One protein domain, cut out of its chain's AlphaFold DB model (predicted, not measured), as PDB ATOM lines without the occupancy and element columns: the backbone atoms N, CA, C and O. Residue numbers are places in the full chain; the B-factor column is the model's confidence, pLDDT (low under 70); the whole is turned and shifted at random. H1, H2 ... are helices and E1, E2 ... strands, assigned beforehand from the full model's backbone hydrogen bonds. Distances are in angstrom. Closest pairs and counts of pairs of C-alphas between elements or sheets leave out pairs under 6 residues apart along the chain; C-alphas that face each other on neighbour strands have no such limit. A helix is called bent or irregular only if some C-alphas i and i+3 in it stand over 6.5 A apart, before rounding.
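What this domain is: This is residues 32 to 38 and 119 to 228 of the 275 residues of an uncharacterized protein of bacterium ADurb.Bin243 (UniProt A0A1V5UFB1). A strongly twisted sheet of four strands has H1 packed over one face and the small hairpin E7 and E8 partly face to face with its other side; a second hairpin, E1 and E2, reaches away, its residues 128 to 133 sticking out. The printed part has 117 residues, ordered E1 E2 E3 E4 E5 H1 E6 E7 E8, mixed in class. The large sheet, E5 E4 E3 E6, is mixed. The whole is compact, radius of gyration of the C-alphas 15.2 A, spanning 44 by 38 by 30 A.

Where its parts are: After residues 32 to 38, E1 is residues 122 to 129, from C-alpha 122 at (-40.863, -32.424, 30.801), and E2 132 to 140, 24.0 A long. E3 is 144 to 156, 33.0 A; E4 159 to 170, 32.0 A; E5 175 to 177; H1 184 to 201, 25.3 A; E6 204 to 206; E7 212 to 217; E8 222 to 227, ending at C-alpha 227 (-43.062, -62.913, 31.856).

How they stand to each other: E3, E4 and E5 form a meander, each strand the antiparallel neighbour of the one before; N 152 and O 163 are 2.7 A apart, N 168 and O 176 2.8 A. E6 is parallel to E3, with N 147 to O 204 at 2.9 A. H1 is on the sheet at a height of 8.2 A, along the strands; its closest C-alphas to E3 are Ala 198 and Ile 147, 5.4 A. H1 is irregular, C-alphas 185 and 188 being 7.6 A apart, and 12 of 14 O i to N i+4 pairs are within hydrogen-bond range. The sheet E5 E4 E3 E6 and the sheet E7 E8 make a sandwich, two sheets face to face, the parts that face each other 9.3 A centre to centre; the closest C-alphas of E3 and E7 are those of Gly 151 and Lys 213, 4.5 A apart. In hairpin E7 and E8, N 213 and O 226 are 2.8 A apart; in hairpin E1 and E2, N 125 and O 136 are 2.8 A. E2 and E3 meet only through their link.

The domain as a whole: Residues 39 to 118 are not printed; C-alphas 38 and 119 are 12.9 A apart across the cut. No link between named elements is long. Residues 218 to 221 have pLDDT under 70.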
ATOM      1  N   TYR A  32     -37.019 -51.331  22.538       91.12
ATOM      2  CA  TYR A  32     -36.387 -50.656  21.407       91.12
ATOM      3  C   TYR A  32     -36.626 -49.156  21.482       91.12
ATOM      4  O   TYR A  32     -37.521 -48.690  22.179       91.12
ATOM      5  N   ARG A  33     -35.821 -48.373  20.765       91.25
ATOM      6  CA  ARG A  33     -36.089 -46.946  20.593       91.25
ATOM      7  C   ARG A  33     -37.033 -46.777  19.395       91.25
ATOM      8  O   ARG A  33     -36.633 -47.168  18.296       91.25
ATOM      9  N   PRO A  34     -38.257 -46.254  19.577       91.69
ATOM     10  CA  PRO A  34     -39.164 -46.012  18.462       91.69
ATOM     11  C   PRO A  34     -38.622 -44.901  17.556       91.69
ATOM     12  O   PRO A  34     -37.743 -44.126  17.949       91.69
ATOM     13  N   ALA A  35     -39.147 -44.820  16.333       88.69
ATOM     14  CA  ALA A  35     -38.834 -43.711  15.441       88.69
ATOM     15  C   ALA A  35     -39.238 -42.381  16.110       88.69
ATOM     16  O   ALA A  35     -40.294 -42.323  16.745       88.69
ATOM     17  N   PRO A  36     -38.417 -41.322  16.008       85.25
ATOM     18  CA  PRO A  36     -38.743 -40.038  16.612       85.25
ATOM     19  C   PRO A  36     -40.058 -39.509  16.035       85.25
ATOM     20  O   PRO A  36     -40.264 -39.535  14.820       85.25
ATOM     21  N   ALA A  37     -40.947 -39.036  16.906       82.94
ATOM     22  CA  ALA A  37     -42.201 -38.442  16.466       82.94
ATOM     23  C   ALA A  37     -41.938 -37.123  15.720       82.94
ATOM     24  O   ALA A  37     -41.089 -36.330  16.138       82.94
ATOM     25  N   ASP A  38     -42.694 -36.859  14.652       80.94
ATOM     26  CA  ASP A  38     -42.708 -35.542  14.016       80.94
ATOM     27  C   ASP A  38     -43.404 -34.539  14.947       80.94
ATOM     28  O   ASP A  38     -44.630 -34.457  15.030       80.94
ATOM     29  N   GLN A 119     -42.520 -28.924  24.304       83.38
ATOM     30  CA  GLN A 119     -41.673 -27.725  24.239       83.38
ATOM     31  C   GLN A 119     -40.648 -27.665  25.373       83.38
ATOM     32  O   GLN A 119     -39.501 -27.294  25.154       83.38
ATOM     33  N   GLN A 120     -41.062 -28.028  26.590       84.19
ATOM     34  CA  GLN A 120     -40.181 -27.991  27.761       84.19
ATOM     35  C   GLN A 120     -39.397 -29.295  27.945       84.19
ATOM     36  O   GLN A 120     -38.480 -29.324  28.760       84.19
ATOM     37  N   ARG A 121     -39.755 -30.358  27.209       88.31
ATOM     38  CA  ARG A 121     -39.242 -31.726  27.374       88.31
ATOM     39  C   ARG A 121     -39.385 -32.245  28.811       88.31
ATOM     40  O   ARG A 121     -38.451 -32.817  29.374       88.31
ATOM     41  N   LYS A 122     -40.559 -32.024  29.415       92.56
ATOM     42  CA  LYS A 122     -40.863 -32.424  30.801       92.56
ATOM     43  C   LYS A 122     -42.196 -33.147  30.906       92.56
ATOM     44  O   LYS A 122     -43.155 -32.817  30.203       92.56
ATOM     45  N   LEU A 123     -42.259 -34.079  31.846       90.25
ATOM     46  CA  LEU A 123     -43.493 -34.639  32.368       90.25
ATOM     47  C   LEU A 123     -43.953 -33.784  33.554       90.25
ATOM     48  O   LEU A 123     -43.268 -33.677  34.576       90.25
ATOM     49  N   LEU A 124     -45.115 -33.156  33.411       89.69
ATOM     50  CA  LEU A 124     -45.707 -32.282  34.417       89.69
ATOM     51  C   LEU A 124     -46.908 -32.975  35.057       89.69
ATOM     52  O   LEU A 124     -47.716 -33.577  34.358       89.69
ATOM     53  N   TYR A 125     -47.059 -32.844  36.368       86.56
ATOM     54  CA  TYR A 125     -48.275 -33.213  37.080       86.56
ATOM     55  C   TYR A 125     -49.128 -31.969  37.288       86.56
ATOM     56  O   TYR A 125     -48.675 -30.983  37.881       86.56
ATOM     57  N   HIS A 126     -50.349 -32.009  36.770       86.50
ATOM     58  CA  HIS A 126     -51.347 -30.974  36.954       86.50
ATOM     59  C   HIS A 126     -52.304 -31.408  38.061       86.50
ATOM     60  O   HIS A 126     -53.073 -32.348  37.888       86.50
ATOM     61  N   PHE A 127     -52.251 -30.702  39.185       84.38
ATOM     62  CA  PHE A 127     -53.175 -30.862  40.296       84.38
ATOM     63  C   PHE A 127     -54.170 -29.707  40.294       84.38
ATOM     64  O   PHE A 127     -53.761 -28.544  40.384       84.38
ATOM     65  N   LYS A 128     -55.466 -30.006  40.231       80.94
ATOM     66  CA  LYS A 128     -56.520 -29.004  40.395       80.94
ATOM     67  C   LYS A 128     -57.505 -29.453  41.456       80.94
ATOM     68  O   LYS A 128     -58.029 -30.556  41.391       80.94
ATOM     69  N   LEU A 129     -57.769 -28.559  42.404       78.50
ATOM     70  CA  LEU A 129     -58.806 -28.699  43.417       78.50
ATOM     71  C   LEU A 129     -59.614 -27.398  43.456       78.50
ATOM     72  O   LEU A 129     -59.145 -26.378  43.968       78.50
ATOM     73  N   PHE A 130     -60.818 -27.426  42.885       76.62
ATOM     74  CA  PHE A 130     -61.679 -26.255  42.674       76.62
ATOM     75  C   PHE A 130     -60.952 -25.108  41.942       76.62
ATOM     76  O   PHE A 130     -60.767 -25.161  40.724       76.62
ATOM     77  N   PHE A 131     -60.538 -24.077  42.686       78.19
ATOM     78  CA  PHE A 131     -59.856 -22.877  42.188       78.19
ATOM     79  C   PHE A 131     -58.333 -22.935  42.359       78.19
ATOM     80  O   PHE A 131     -57.620 -22.103  41.803       78.19
ATOM     81  N   MET A 132     -57.820 -23.901  43.126       75.69
ATOM     82  CA  MET A 132     -56.385 -24.074  43.317       75.69
ATOM     83  C   MET A 132     -55.838 -24.960  42.207       75.69
ATOM     84  O   MET A 132     -56.196 -26.132  42.108       75.69
ATOM     85  N   VAL A 133     -54.954 -24.398  41.388       86.62
ATOM     86  CA  VAL A 133     -54.219 -25.127  40.353       86.62
ATOM     87  C   VAL A 133     -52.744 -25.112  40.715       86.62
ATOM     88  O   VAL A 133     -52.164 -24.053  40.954       86.62
ATOM     89  N   LYS A 134     -52.123 -26.288  40.740       85.44
ATOM     90  CA  LYS A 134     -50.689 -26.453  40.959       85.44
ATOM     91  C   LYS A 134     -50.118 -27.353  39.875       85.44
ATOM     92  O   LYS A 134     -50.523 -28.501  39.735       85.44
ATOM     93  N   ILE A 135     -49.140 -26.839  39.139       87.62
ATOM     94  CA  ILE A 135     -48.398 -27.606  38.138       87.62
ATOM     95  C   ILE A 135     -47.004 -27.867  38.694       87.62
ATOM     96  O   ILE A 135     -46.298 -26.930  39.057       87.62
ATOM     97  N   THR A 136     -46.621 -29.137  38.784       87.50
ATOM     98  CA  THR A 136     -45.320 -29.553  39.327       87.50
ATOM     99  C   THR A 136     -44.576 -30.381  38.288       87.50
ATOM    100  O   THR A 136     -45.165 -31.263  37.671       87.50
ATOM    101  N   ALA A 137     -43.288 -30.109  38.074       89.56
ATOM    102  CA  ALA A 137     -42.456 -30.957  37.226       89.56
ATOM    103  C   ALA A 137     -42.124 -32.260  37.966       89.56
ATOM    104  O   ALA A 137     -41.644 -32.216  39.096       89.56
ATOM    105  N   VAL A 138     -42.408 -33.401  37.339       88.88
ATOM    106  CA  VAL A 138     -42.199 -34.734  37.933       88.88
ATOM    107  C   VAL A 138     -40.900 -35.358  37.445       88.88
ATOM    108  O   VAL A 138     -40.168 -35.955  38.234       88.88
ATOM    109  N   ALA A 139     -40.629 -35.228  36.148       89.69
ATOM    110  CA  ALA A 139     -39.408 -35.711  35.522       89.69
ATOM    111  C   ALA A 139     -39.120 -34.922  34.244       89.69
ATOM    112  O   ALA A 139     -40.037 -34.589  33.486       89.69
ATOM    113  N   ASP A 140     -37.845 -34.682  33.978       92.94
ATOM    114  CA  ASP A 140     -37.391 -34.247  32.659       92.94
ATOM    115  C   ASP A 140     -37.273 -35.472  31.739       92.94
ATOM    116  O   ASP A 140     -37.018 -36.578  32.215       92.94
ATOM    117  N   PHE A 141     -37.444 -35.319  30.423       92.12
ATOM    118  CA  PHE A 141     -37.375 -36.468  29.502       92.12
ATOM    119  C   PHE A 141     -36.019 -37.180  29.540       92.12
ATOM    120  O   PHE A 141     -35.957 -38.384  29.333       92.12
ATOM    121  N   GLU A 142     -34.943 -36.461  29.862       91.06
ATOM    122  CA  GLU A 142     -33.600 -37.029  30.042       91.06
ATOM    123  C   GLU A 142     -33.501 -37.955  31.261       91.06
ATOM    124  O   GLU A 142     -32.652 -38.844  31.307       91.06
ATOM    125  N   GLN A 143     -34.381 -37.767  32.246       91.88
ATOM    126  CA  GLN A 143     -34.469 -38.611  33.434       91.88
ATOM    127  C   GLN A 143     -35.325 -39.859  33.194       91.88
ATOM    128  O   GLN A 143     -35.348 -40.729  34.061       91.88
ATOM    129  N   ILE A 144     -36.031 -39.952  32.060       92.69
ATOM    130  CA  ILE A 144     -36.890 -41.083  31.704       92.69
ATOM    131  C   ILE A 144     -36.083 -42.069  30.853       92.69
ATOM    132  O   ILE A 144     -35.769 -41.802  29.693       92.69
ATOM    133  N   ALA A 145     -35.792 -43.238  31.421       92.00
ATOM    134  CA  ALA A 145     -35.098 -44.322  30.732       92.00
ATOM    135  C   ALA A 145     -35.989 -44.937  29.646       92.00
ATOM    136  O   ALA A 145     -35.570 -45.136  28.501       92.00
ATOM    137  N   ALA A 146     -37.239 -45.232  30.012       92.94
ATOM    138  CA  ALA A 146     -38.192 -45.889  29.134       92.94
ATOM    139  C   ALA A 146     -39.641 -45.541  29.469       92.94
ATOM    140  O   ALA A 146     -39.971 -45.217  30.608       92.94
ATOM    141  N   ILE A 147     -40.516 -45.681  28.481       94.69
ATOM    142  CA  ILE A 147     -41.969 -45.704  28.647       94.69
ATOM    143  C   ILE A 147     -42.458 -47.044  28.109       94.69
ATOM    144  O   ILE A 147     -41.978 -47.529  27.088       94.69
ATOM    145  N   GLY A 148     -43.391 -47.681  28.797       94.25
ATOM    146  CA  GLY A 148     -43.882 -48.988  28.386       94.25
ATOM    147  C   GLY A 148     -45.159 -49.376  29.099       94.25
ATOM    148  O   GLY A 148     -45.743 -48.576  29.827       94.25
ATOM    149  N   VAL A 149     -45.580 -50.615  28.882       94.44
ATOM    150  CA  VAL A 149     -46.765 -51.181  29.528       94.44
ATOM    151  C   VAL A 149     -46.335 -52.234  30.540       94.44
ATOM    152  O   VAL A 149     -45.599 -53.160  30.205       94.44
ATOM    153  N   THR A 150     -46.797 -52.094  31.781       94.06
ATOM    154  CA  THR A 150     -46.527 -53.040  32.868       94.06
ATOM    155  C   THR A 150     -47.809 -53.735  33.312       94.06
ATOM    156  O   THR A 150     -48.866 -53.104  33.408       94.06
ATOM    157  N   GLY A 151     -47.724 -55.036  33.582       92.38
ATOM    158  CA  GLY A 151     -48.794 -55.803  34.203       92.38
ATOM    159  C   GLY A 151     -48.772 -55.701  35.726       92.38
ATOM    160  O   GLY A 151     -47.732 -55.818  36.377       92.38
ATOM    161  N   VAL A 152     -49.955 -55.520  36.298       90.88
ATOM    162  CA  VAL A 152     -50.242 -55.564  37.728       90.88
ATOM    163  C   VAL A 152     -51.009 -56.850  38.007       90.88
ATOM    164  O   VAL A 152     -52.134 -57.037  37.535       90.88
ATOM    165  N   ARG A 153     -50.378 -57.744  38.771       89.00
ATOM    166  CA  ARG A 153     -51.000 -58.973  39.260       89.00
ATOM    167  C   ARG A 153     -51.846 -58.645  40.482       89.00
ATOM    168  O   ARG A 153     -51.332 -58.147  41.481       89.00
ATOM    169  N   HIS A 154     -53.126 -58.973  40.413       87.88
ATOM    170  CA  HIS A 154     -54.045 -58.885  41.537       87.88
ATOM    171  C   HIS A 154     -54.412 -60.285  42.008       87.88
ATOM    172  O   HIS A 154     -54.727 -61.151  41.192       87.88
ATOM    173  N   THR A 155     -54.419 -60.481  43.326       85.19
ATOM    174  CA  THR A 155     -54.779 -61.756  43.950       85.19
ATOM    175  C   THR A 155     -55.828 -61.516  45.025       85.19
ATOM    176  O   THR A 155     -55.584 -60.804  45.998       85.19
ATOM    177  N   HIS A 156     -56.999 -62.136  44.892       80.56
ATOM    178  CA  HIS A 156     -58.043 -62.084  45.915       80.56
ATOM    179  C   HIS A 156     -58.731 -63.440  46.054       80.56
ATOM    180  O   HIS A 156     -59.288 -63.971  45.095       80.56
ATOM    181  N   LYS A 157     -58.714 -63.990  47.278       82.75
ATOM    182  CA  LYS A 157     -59.304 -65.301  47.618       82.75
ATOM    183  C   LYS A 157     -58.860 -66.436  46.677       82.75
ATOM    184  O   LYS A 157     -59.664 -67.285  46.315       82.75
ATOM    185  N   GLY A 158     -57.590 -66.433  46.268       78.12
ATOM    186  CA  GLY A 158     -57.027 -67.435  45.357       78.12
ATOM    187  C   GLY A 158     -57.353 -67.223  43.875       78.12
ATOM    188  O   GLY A 158     -56.813 -67.942  43.046       78.12
ATOM    189  N   ASN A 159     -58.181 -66.233  43.524       79.88
ATOM    190  CA  ASN A 159     -58.343 -65.806  42.138       79.88
ATOM    191  C   ASN A 159     -57.236 -64.809  41.782       79.88
ATOM    192  O   ASN A 159     -57.010 -63.851  42.528       79.88
ATOM    193  N   VAL A 160     -56.580 -65.040  40.649       85.06
ATOM    194  CA  VAL A 160     -55.502 -64.208  40.121       85.06
ATOM    195  C   VAL A 160     -55.963 -63.620  38.799       85.06
ATOM    196  O   VAL A 160     -56.388 -64.344  37.900       85.06
ATOM    197  N   TRP A 161     -55.876 -62.302  38.666       88.12
ATOM    198  CA  TRP A 161     -56.116 -61.623  37.397       88.12
ATOM    199  C   TRP A 161     -55.060 -60.552  37.163       88.12
ATOM    200  O   TRP A 161     -54.437 -60.037  38.091       88.12
ATOM    201  N   TRP A 162     -54.869 -60.227  35.893       90.25
ATOM    202  CA  TRP A 162     -53.884 -59.256  35.452       90.25
ATOM    203  C   TRP A 162     -54.586 -58.043  34.871       90.25
ATOM    204  O   TRP A 162     -55.546 -58.173  34.109       90.25
ATOM    205  N   LYS A 163     -54.083 -56.868  35.229       93.44
ATOM    206  CA  LYS A 163     -54.413 -55.610  34.565       93.44
ATOM    207  C   LYS A 163     -53.140 -54.961  34.057       93.44
ATOM    208  O   LYS A 163     -52.065 -55.254  34.564       93.44
ATOM    209  N   TYR A 164     -53.257 -54.082  33.076       93.50
ATOM    210  CA  TYR A 164     -52.114 -53.446  32.431       93.50
ATOM    211  C   TYR A 164     -52.253 -51.937  32.466       93.50
ATOM    212  O   TYR A 164     -53.352 -51.406  32.335       93.50
ATOM    213  N   LYS A 165     -51.130 -51.245  32.624       94.06
ATOM    214  CA  LYS A 165     -51.073 -49.782  32.615       94.06
ATOM    215  C   LYS A 165     -49.799 -49.292  31.947       94.06
ATOM    216  O   LYS A 165     -48.788 -49.995  31.938       94.06
ATOM    217  N   ILE A 166     -49.851 -48.086  31.398       94.81
ATOM    218  CA  ILE A 166     -48.688 -47.382  30.867       94.81
ATOM    219  C   ILE A 166     -47.905 -46.815  32.049       94.81
ATOM    220  O   ILE A 166     -48.483 -46.198  32.943       94.81
ATOM    221  N   CYS A 167     -46.589 -46.983  32.043       94.00
ATOM    222  CA  CYS A 167     -45.697 -46.384  33.026       94.00
ATOM    223  C   CYS A 167     -44.440 -45.815  32.359       94.00
ATOM    224  O   CYS A 167     -43.924 -46.376  31.388       94.00
ATOM    225  N   ALA A 168     -43.925 -44.720  32.911       93.62
ATOM    226  CA  ALA A 168     -42.572 -44.243  32.662       93.62
ATOM    227  C   ALA A 168     -41.632 -44.777  33.744       93.62
ATOM    228  O   ALA A 168     -41.978 -44.794  34.922       93.62
ATOM    229  N   VAL A 169     -40.430 -45.175  33.351       92.81
ATOM    230  CA  VAL A 169     -39.369 -45.627  34.251       92.81
ATOM    231  C   VAL A 169     -38.267 -44.583  34.233       92.81
ATOM    232  O   VAL A 169     -37.731 -44.265  33.168       92.81
ATOM    233  N   LYS A 170     -37.938 -44.025  35.397       92.19
ATOM    234  CA  LYS A 170     -36.809 -43.105  35.534       92.19
ATOM    235  C   LYS A 170     -35.481 -43.860  35.475       92.19
ATOM    236  O   LYS A 170     -35.417 -45.045  35.787       92.19
ATOM    237  N   ASN A 171     -34.397 -43.149  35.184       88.75
ATOM    238  CA  ASN A 171     -33.032 -43.682  35.285       88.75
ATOM    239  C   ASN A 171     -32.684 -44.160  36.710       88.75
ATOM    240  O   ASN A 171     -31.777 -44.963  36.873       88.75
ATOM    241  N   SER A 172     -33.407 -43.677  37.728       87.06
ATOM    242  CA  SER A 172     -33.303 -44.127  39.122       87.06
ATOM    243  C   SER A 172     -34.049 -45.435  39.420       87.06
ATOM    244  O   SER A 172     -34.095 -45.843  40.574       87.06
ATOM    245  N   GLY A 173     -34.719 -46.037  38.433       85.38
ATOM    246  CA  GLY A 173     -35.575 -47.212  38.622       85.38
ATOM    247  C   GLY A 173     -36.969 -46.914  39.187       85.38
ATOM    248  O   GLY A 173     -37.778 -47.825  39.340       85.38
ATOM    249  N   GLU A 174     -37.290 -45.647  39.469       89.94
ATOM    250  CA  GLU A 174     -38.623 -45.241  39.925       89.94
ATOM    251  C   GLU A 174     -39.652 -45.349  38.787       89.94
ATOM    252  O   GLU A 174     -39.436 -44.832  37.687       89.94
ATOM    253  N   PHE A 175     -40.792 -45.980  39.070       91.00
ATOM    254  CA  PHE A 175     -41.916 -46.093  38.144       91.00
ATOM    255  C   PHE A 175     -42.928 -44.969  38.385       91.00
ATOM    256  O   PHE A 175     -43.378 -44.758  39.510       91.00
ATOM    257  N   ILE A 176     -43.313 -44.276  37.316       90.88
ATOM    258  CA  ILE A 176     -44.395 -43.291  37.294       90.88
ATOM    259  C   ILE A 176     -45.527 -43.857  36.450       90.88
ATOM    260  O   ILE A 176     -45.343 -44.128  35.262       90.88
ATOM    261  N   ASP A 177     -46.707 -43.990  37.038       91.12
ATOM    262  CA  ASP A 177     -47.890 -44.420  36.303       91.12
ATOM    263  C   ASP A 177     -48.386 -43.301  35.378       91.12
ATOM    264  O   ASP A 177     -48.533 -42.146  35.779       91.12
ATOM    265  N   LEU A 178     -48.633 -43.661  34.120       89.75
ATOM    266  CA  LEU A 178     -49.124 -42.786  33.053       89.75
ATOM    267  C   LEU A 178     -50.472 -43.257  32.494       89.75
ATOM    268  O   LEU A 178     -50.961 -42.706  31.516       89.75
ATOM    269  N   SER A 179     -51.089 -44.289  33.054       90.00
ATOM    270  CA  SER A 179     -52.487 -44.600  32.773       90.00
ATOM    271  C   SER A 179     -53.107 -45.354  33.932       90.00
ATOM    272  O   SER A 179     -52.407 -45.978  34.732       90.00
ATOM    273  N   ASP A 180     -54.434 -45.369  33.952       88.12
ATOM    274  CA  ASP A 180     -55.176 -46.303  34.784       88.12
ATOM    275  C   ASP A 180     -54.963 -47.750  34.333       88.12
ATOM    276  O   ASP A 180     -54.557 -48.036  33.199       88.12
ATOM    277  N   GLU A 181     -55.256 -48.664  35.253       89.75
ATOM    278  CA  GLU A 181     -55.240 -50.096  34.997       89.75
ATOM    279  C   GLU A 181     -56.393 -50.501  34.070       89.75
ATOM    280  O   GLU A 181     -57.572 -50.325  34.391       89.75
ATOM    281  N   ALA A 182     -56.054 -51.112  32.942       89.94
ATOM    282  CA  ALA A 182     -56.989 -51.623  31.955       89.94
ATOM    283  C   ALA A 182     -56.923 -53.151  31.835       89.94
ATOM    284  O   ALA A 182     -55.936 -53.797  32.192       89.94
ATOM    285  N   ASP A 183     -58.004 -53.729  31.320       89.06
ATOM    286  CA  ASP A 183     -58.130 -55.170  31.124       89.06
ATOM    287  C   ASP A 183     -57.209 -55.689  29.999       89.06
ATOM    288  O   ASP A 183     -56.865 -54.927  29.088       89.06
ATOM    289  N   PRO A 184     -56.864 -56.995  29.996       88.38
ATOM    290  CA  PRO A 184     -55.973 -57.601  29.000       88.38
ATOM    291  C   PRO A 184     -56.352 -57.313  27.541       88.38
ATOM    292  O   PRO A 184     -55.482 -57.058  26.716       88.38
ATOM    293  N   GLY A 185     -57.650 -57.238  27.225       88.81
ATOM    294  CA  GLY A 185     -58.131 -56.953  25.866       88.81
ATOM    295  C   GLY A 185     -57.789 -55.555  25.325       88.81
ATOM    296  O   GLY A 185     -58.020 -55.294  24.148       88.81
ATOM    297  N   LYS A 186     -57.255 -54.646  26.152       91.00
ATOM    298  CA  LYS A 186     -56.790 -53.309  25.736       91.00
ATOM    299  C   LYS A 186     -55.264 -53.210  25.624       91.00
ATOM    300  O   LYS A 186     -54.753 -52.115  25.401       91.00
ATOM    301  N   LEU A 187     -54.538 -54.318  25.781       91.44
ATOM    302  CA  LEU A 187     -53.075 -54.325  25.822       91.44
ATOM    303  C   LEU A 187     -52.435 -53.737  24.556       91.44
ATOM    304  O   LEU A 187     -51.516 -52.929  24.664       91.44
ATOM    305  N   ASP A 188     -52.939 -54.083  23.370       92.31
ATOM    306  CA  ASP A 188     -52.413 -53.544  22.108       92.31
ATOM    307  C   ASP A 188     -52.611 -52.030  22.015       92.31
ATOM    308  O   ASP A 188     -51.668 -51.295  21.737       92.31
ATOM    309  N   TRP A 189     -53.799 -51.543  22.386       92.50
ATOM    310  CA  TRP A 189     -54.080 -50.107  22.436       92.50
ATOM    311  C   TRP A 189     -53.156 -49.364  23.415       92.50
ATOM    312  O   TRP A 189     -52.691 -48.264  23.113       92.50
ATOM    313  N   LEU A 190     -52.859 -49.959  24.578       93.38
ATOM    314  CA  LEU A 190     -51.900 -49.391  25.532       93.38
ATOM    315  C   LEU A 190     -50.481 -49.361  24.958       93.38
ATOM    316  O   LEU A 190     -49.778 -48.372  25.151       93.38
ATOM    317  N   ASN A 191     -50.066 -50.424  24.266       94.56
ATOM    318  CA  ASN A 191     -48.751 -50.513  23.639       94.56
ATOM    319  C   ASN A 191     -48.578 -49.444  22.555       94.56
ATOM    320  O   ASN A 191     -47.589 -48.717  22.602       94.56
ATOM    321  N   ASP A 192     -49.555 -49.275  21.662       93.19
ATOM    322  CA  ASP A 192     -49.520 -48.246  20.612       93.19
ATOM    323  C   ASP A 192     -49.442 -46.835  21.220       93.19
ATOM    324  O   ASP A 192     -48.681 -45.966  20.782       93.19
ATOM    325  N   ARG A 193     -50.214 -46.599  22.289       93.44
ATOM    326  CA  ARG A 193     -50.224 -45.324  23.013       93.44
ATOM    327  C   ARG A 193     -48.877 -45.054  23.690       93.44
ATOM    328  O   ARG A 193     -48.360 -43.940  23.592       93.44
ATOM    329  N   ALA A 194     -48.319 -46.055  24.364       93.81
ATOM    330  CA  ALA A 194     -47.036 -45.974  25.055       93.81
ATOM    331  C   ALA A 194     -45.865 -45.806  24.075       93.81
ATOM    332  O   ALA A 194     -44.951 -45.031  24.357       93.81
ATOM    333  N   GLU A 195     -45.916 -46.452  22.908       94.44
ATOM    334  CA  GLU A 195     -44.937 -46.273  21.833       94.44
ATOM    335  C   GLU A 195     -44.946 -44.828  21.319       94.44
ATOM    336  O   GLU A 195     -43.892 -44.199  21.229       94.44
ATOM    337  N   GLY A 196     -46.133 -44.257  21.078       91.62
ATOM    338  CA  GLY A 196     -46.268 -42.848  20.706       91.62
ATOM    339  C   GLY A 196     -45.718 -41.896  21.775       91.62
ATOM    340  O   GLY A 196     -45.008 -40.944  21.454       91.62
ATOM    341  N   MET A 197     -45.978 -42.169  23.057       92.81
ATOM    342  CA  MET A 197     -45.410 -41.385  24.165       92.81
ATOM    343  C   MET A 197     -43.880 -41.493  24.222       92.81
ATOM    344  O   MET A 197     -43.204 -40.477  24.388       92.81
ATOM    345  N   ALA A 198     -43.329 -42.697  24.044       93.06
ATOM    346  CA  ALA A 198     -41.889 -42.936  24.010       93.06
ATOM    347  C   ALA A 198     -41.217 -42.224  22.826       93.06
ATOM    348  O   ALA A 198     -40.159 -41.617  22.997       93.06
ATOM    349  N   ALA A 199     -41.858 -42.226  21.654       92.62
ATOM    350  CA  ALA A 199     -41.400 -41.517  20.460       92.62
ATOM    351  C   ALA A 199     -41.354 -39.995  20.662       92.62
ATOM    352  O   ALA A 199     -40.409 -39.342  20.218       92.62
ATOM    353  N   VAL A 200     -42.341 -39.431  21.366       90.88
ATOM    354  CA  VAL A 200     -42.374 -38.002  21.724       90.88
ATOM    355  C   VAL A 200     -41.314 -37.660  22.776       90.88
ATOM    356  O   VAL A 200     -40.657 -36.622  22.677       90.88
ATOM    357  N   ALA A 201     -41.122 -38.525  23.774       90.38
ATOM    358  CA  ALA A 201     -40.115 -38.323  24.814       90.38
ATOM    359  C   ALA A 201     -38.674 -38.531  24.300       90.38
ATOM    360  O   ALA A 201     -37.735 -37.898  24.790       90.38
ATOM    361  N   GLY A 202     -38.492 -39.381  23.284       90.25
ATOM    362  CA  GLY A 202     -37.187 -39.817  22.777       90.25
ATOM    363  C   GLY A 202     -36.516 -40.894  23.643       90.25
ATOM    364  O   GLY A 202     -35.297 -41.075  23.571       90.25
ATOM    365  N   CYS A 203     -37.287 -41.599  24.473       91.62
ATOM    366  CA  CYS A 203     -36.796 -42.651  25.365       91.62
ATOM    367  C   CYS A 203     -36.959 -44.050  24.744       91.62
ATOM    368  O   CYS A 203     -37.413 -44.198  23.608       91.62
ATOM    369  N   LEU A 204     -36.555 -45.093  25.472       93.12
ATOM    370  CA  LEU A 204     -36.844 -46.468  25.065       93.12
ATOM    371  C   LEU A 204     -38.346 -46.752  25.204       93.12
ATOM    372  O   LEU A 204     -39.003 -46.248  26.114       93.12
ATOM    373  N   PHE A 205     -38.875 -47.575  24.312       94.00
ATOM    374  CA  PHE A 205     -40.189 -48.180  24.436       94.00
ATOM    375  C   PHE A 205     -40.034 -49.628  24.894       94.00
ATOM    376  O   PHE A 205     -39.232 -50.374  24.330       94.00
ATOM    377  N   ALA A 206     -40.800 -50.024  25.907       92.75
ATOM    378  CA  ALA A 206     -40.858 -51.399  26.377       92.75
ATOM    379  C   ALA A 206     -42.261 -51.971  26.160       92.75
ATOM    380  O   ALA A 206     -43.203 -51.643  26.888       92.75
ATOM    381  N   LYS A 207     -42.388 -52.832  25.144       92.25
ATOM    382  CA  LYS A 207     -43.664 -53.462  24.803       92.25
ATOM    383  C   LYS A 207     -44.109 -54.413  25.916       92.25
ATOM    384  O   LYS A 207     -43.380 -55.345  26.258       92.25
ATOM    385  N   GLY A 208     -45.315 -54.198  26.435       89.12
ATOM    386  CA  GLY A 208     -45.955 -55.119  27.368       89.12
ATOM    387  C   GLY A 208     -46.528 -56.332  26.640       89.12
ATOM    388  O   GLY A 208     -47.075 -56.213  25.540       89.12
ATOM    389  N   ALA A 209     -46.408 -57.494  27.267       88.62
ATOM    390  CA  ALA A 209     -47.014 -58.752  26.846       88.62
ATOM    391  C   ALA A 209     -48.036 -59.241  27.885       88.62
ATOM    392  O   ALA A 209     -48.061 -58.762  29.026       88.62
ATOM    393  N   GLU A 210     -48.870 -60.207  27.504       87.62
ATOM    394  CA  GLU A 210     -49.752 -60.868  28.462       87.62
ATOM    395  C   GLU A 210     -48.935 -61.565  29.558       87.62
ATOM    396  O   GLU A 210     -47.851 -62.090  29.305       87.62
ATOM    397  N   TRP A 211     -49.448 -61.507  30.788       87.62
ATOM    398  CA  TRP A 211     -48.809 -62.011  32.001       87.62
ATOM    399  C   TRP A 211     -47.380 -61.497  32.158       87.62
ATOM    400  O   TRP A 211     -46.501 -62.232  32.585       87.62
ATOM    401  N   SER A 212     -47.122 -60.242  31.787       86.62
ATOM    402  CA  SER A 212     -45.793 -59.652  31.909       86.62
ATOM    403  C   SER A 212     -45.781 -58.407  32.783       86.62
ATOM    404  O   SER A 212     -46.742 -57.642  32.820       86.62
ATOM    405  N   LYS A 213     -44.673 -58.191  33.489       89.69
ATOM    406  CA  LYS A 213     -44.430 -57.037  34.353       89.69
ATOM    407  C   LYS A 213     -43.102 -56.393  33.984       89.69
ATOM    408  O   LYS A 213     -42.095 -57.084  33.834       89.69
ATOM    409  N   LEU A 214     -43.082 -55.068  33.875       88.44
ATOM    410  CA  LEU A 214     -41.831 -54.326  33.759       88.44
ATOM    411  C   LEU A 214     -41.118 -54.307  35.111       88.44
ATOM    412  O   LEU A 214     -41.728 -54.034  36.145       88.44
ATOM    413  N   SER A 215     -39.820 -54.578  35.085       85.81
ATOM    414  CA  SER A 215     -38.933 -54.536  36.239       85.81
ATOM    415  C   SER A 215     -37.658 -53.789  35.877       85.81
ATOM    416  O   SER A 215     -37.175 -53.862  34.746       85.81
ATOM    417  N   PHE A 216     -37.105 -53.076  36.848       81.94
ATOM    418  CA  PHE A 216     -35.819 -52.406  36.721       81.94
ATOM    419  C   PHE A 216     -34.829 -53.097  37.656       81.94
ATOM    420  O   PHE A 216     -35.111 -53.233  38.844       81.94
ATOM    421  N   ASP A 217     -33.726 -53.605  37.109       77.19
ATOM    422  CA  ASP A 217     -32.680 -54.277  37.885       77.19
ATOM    423  C   ASP A 217     -31.515 -53.310  38.124       77.19
ATOM    424  O   ASP A 217     -30.756 -52.985  37.201       77.19
ATOM    425  N   ASP A 218     -31.393 -52.857  39.374       62.31
ATOM    426  CA  ASP A 218     -30.397 -51.884  39.841       62.31
ATOM    427  C   ASP A 218     -28.953 -52.401  39.675       62.31
ATOM    428  O   ASP A 218     -28.013 -51.617  39.550       62.31
ATOM    429  N   GLY A 219     -28.760 -53.727  39.603       55.03
ATOM    430  CA  GLY A 219     -27.443 -54.357  39.464       55.03
ATOM    431  C   GLY A 219     -26.912 -54.453  38.032       55.03
ATOM    432  O   GLY A 219     -25.726 -54.713  37.840       55.03
ATOM    433  N   ASN A 220     -27.765 -54.253  37.021       52.44
ATOM    434  CA  ASN A 220     -27.400 -54.424  35.608       52.44
ATOM    435  C   ASN A 220     -27.805 -53.236  34.720       52.44
ATOM    436  O   ASN A 220     -27.734 -53.338  33.494       52.44
ATOM    437  N   THR A 221     -28.239 -52.110  35.307       54.91
ATOM    438  CA  THR A 221     -28.728 -50.905  34.592       54.91
ATOM    439  C   THR A 221     -29.796 -51.199  33.526       54.91
ATOM    440  O   THR A 221     -30.011 -50.423  32.596       54.91
ATOM    441  N   GLY A 222     -30.453 -52.355  33.627       70.00
ATOM    442  CA  GLY A 222     -31.205 -52.944  32.532       70.00
ATOM    443  C   GLY A 222     -32.676 -53.016  32.873       70.00
ATOM    444  O   GLY A 222     -33.075 -53.782  33.750       70.00
ATOM    445  N   LEU A 223     -33.489 -52.261  32.140       80.38
ATOM    446  CA  LEU A 223     -34.924 -52.492  32.086       80.38
ATOM    447  C   LEU A 223     -35.181 -53.917  31.574       80.38
ATOM    448  O   LEU A 223     -34.605 -54.334  30.566       80.38
ATOM    449  N   ARG A 224     -36.045 -54.666  32.257       81.94
ATOM    450  CA  ARG A 224     -36.425 -56.033  31.889       81.94
ATOM    451  C   ARG A 224     -37.939 -56.181  31.921       81.94
ATOM    452  O   ARG A 224     -38.624 -55.563  32.730       81.94
ATOM    453  N   VAL A 225     -38.462 -57.037  31.055       77.31
ATOM    454  CA  VAL A 225     -39.855 -57.488  31.118       77.31
ATOM    455  C   VAL A 225     -39.836 -58.912  31.655       77.31
ATOM    456  O   VAL A 225     -39.236 -59.802  31.055       77.31
ATOM    457  N   ILE A 226     -40.467 -59.116  32.801       79.06
ATOM    458  CA  ILE A 226     -40.623 -60.421  33.437       79.06
ATOM    459  C   ILE A 226     -41.930 -61.008  32.924       79.06
ATOM    460  O   ILE A 226     -42.976 -60.398  33.117       79.06
ATOM    461  N   SER A 227     -41.869 -62.162  32.264       76.88
ATOM    462  CA  SER A 227     -43.062 -62.913  31.856       76.88
ATOM    463  C   SER A 227     -43.358 -63.999  32.886       76.88
ATOM    464  O   SER A 227     -42.443 -64.667  33.370       76.88
ATOM    465  N   PHE A 228     -44.631 -64.157  33.215       75.12
ATOM    466  CA  PHE A 228     -45.160 -65.169  34.115       75.12
ATOM    467  C   PHE A 228     -45.870 -66.228  33.275       75.12
ATOM    468  O   PHE A 228     -46.504 -65.908  32.268       75.12
TER     469      PHE A 228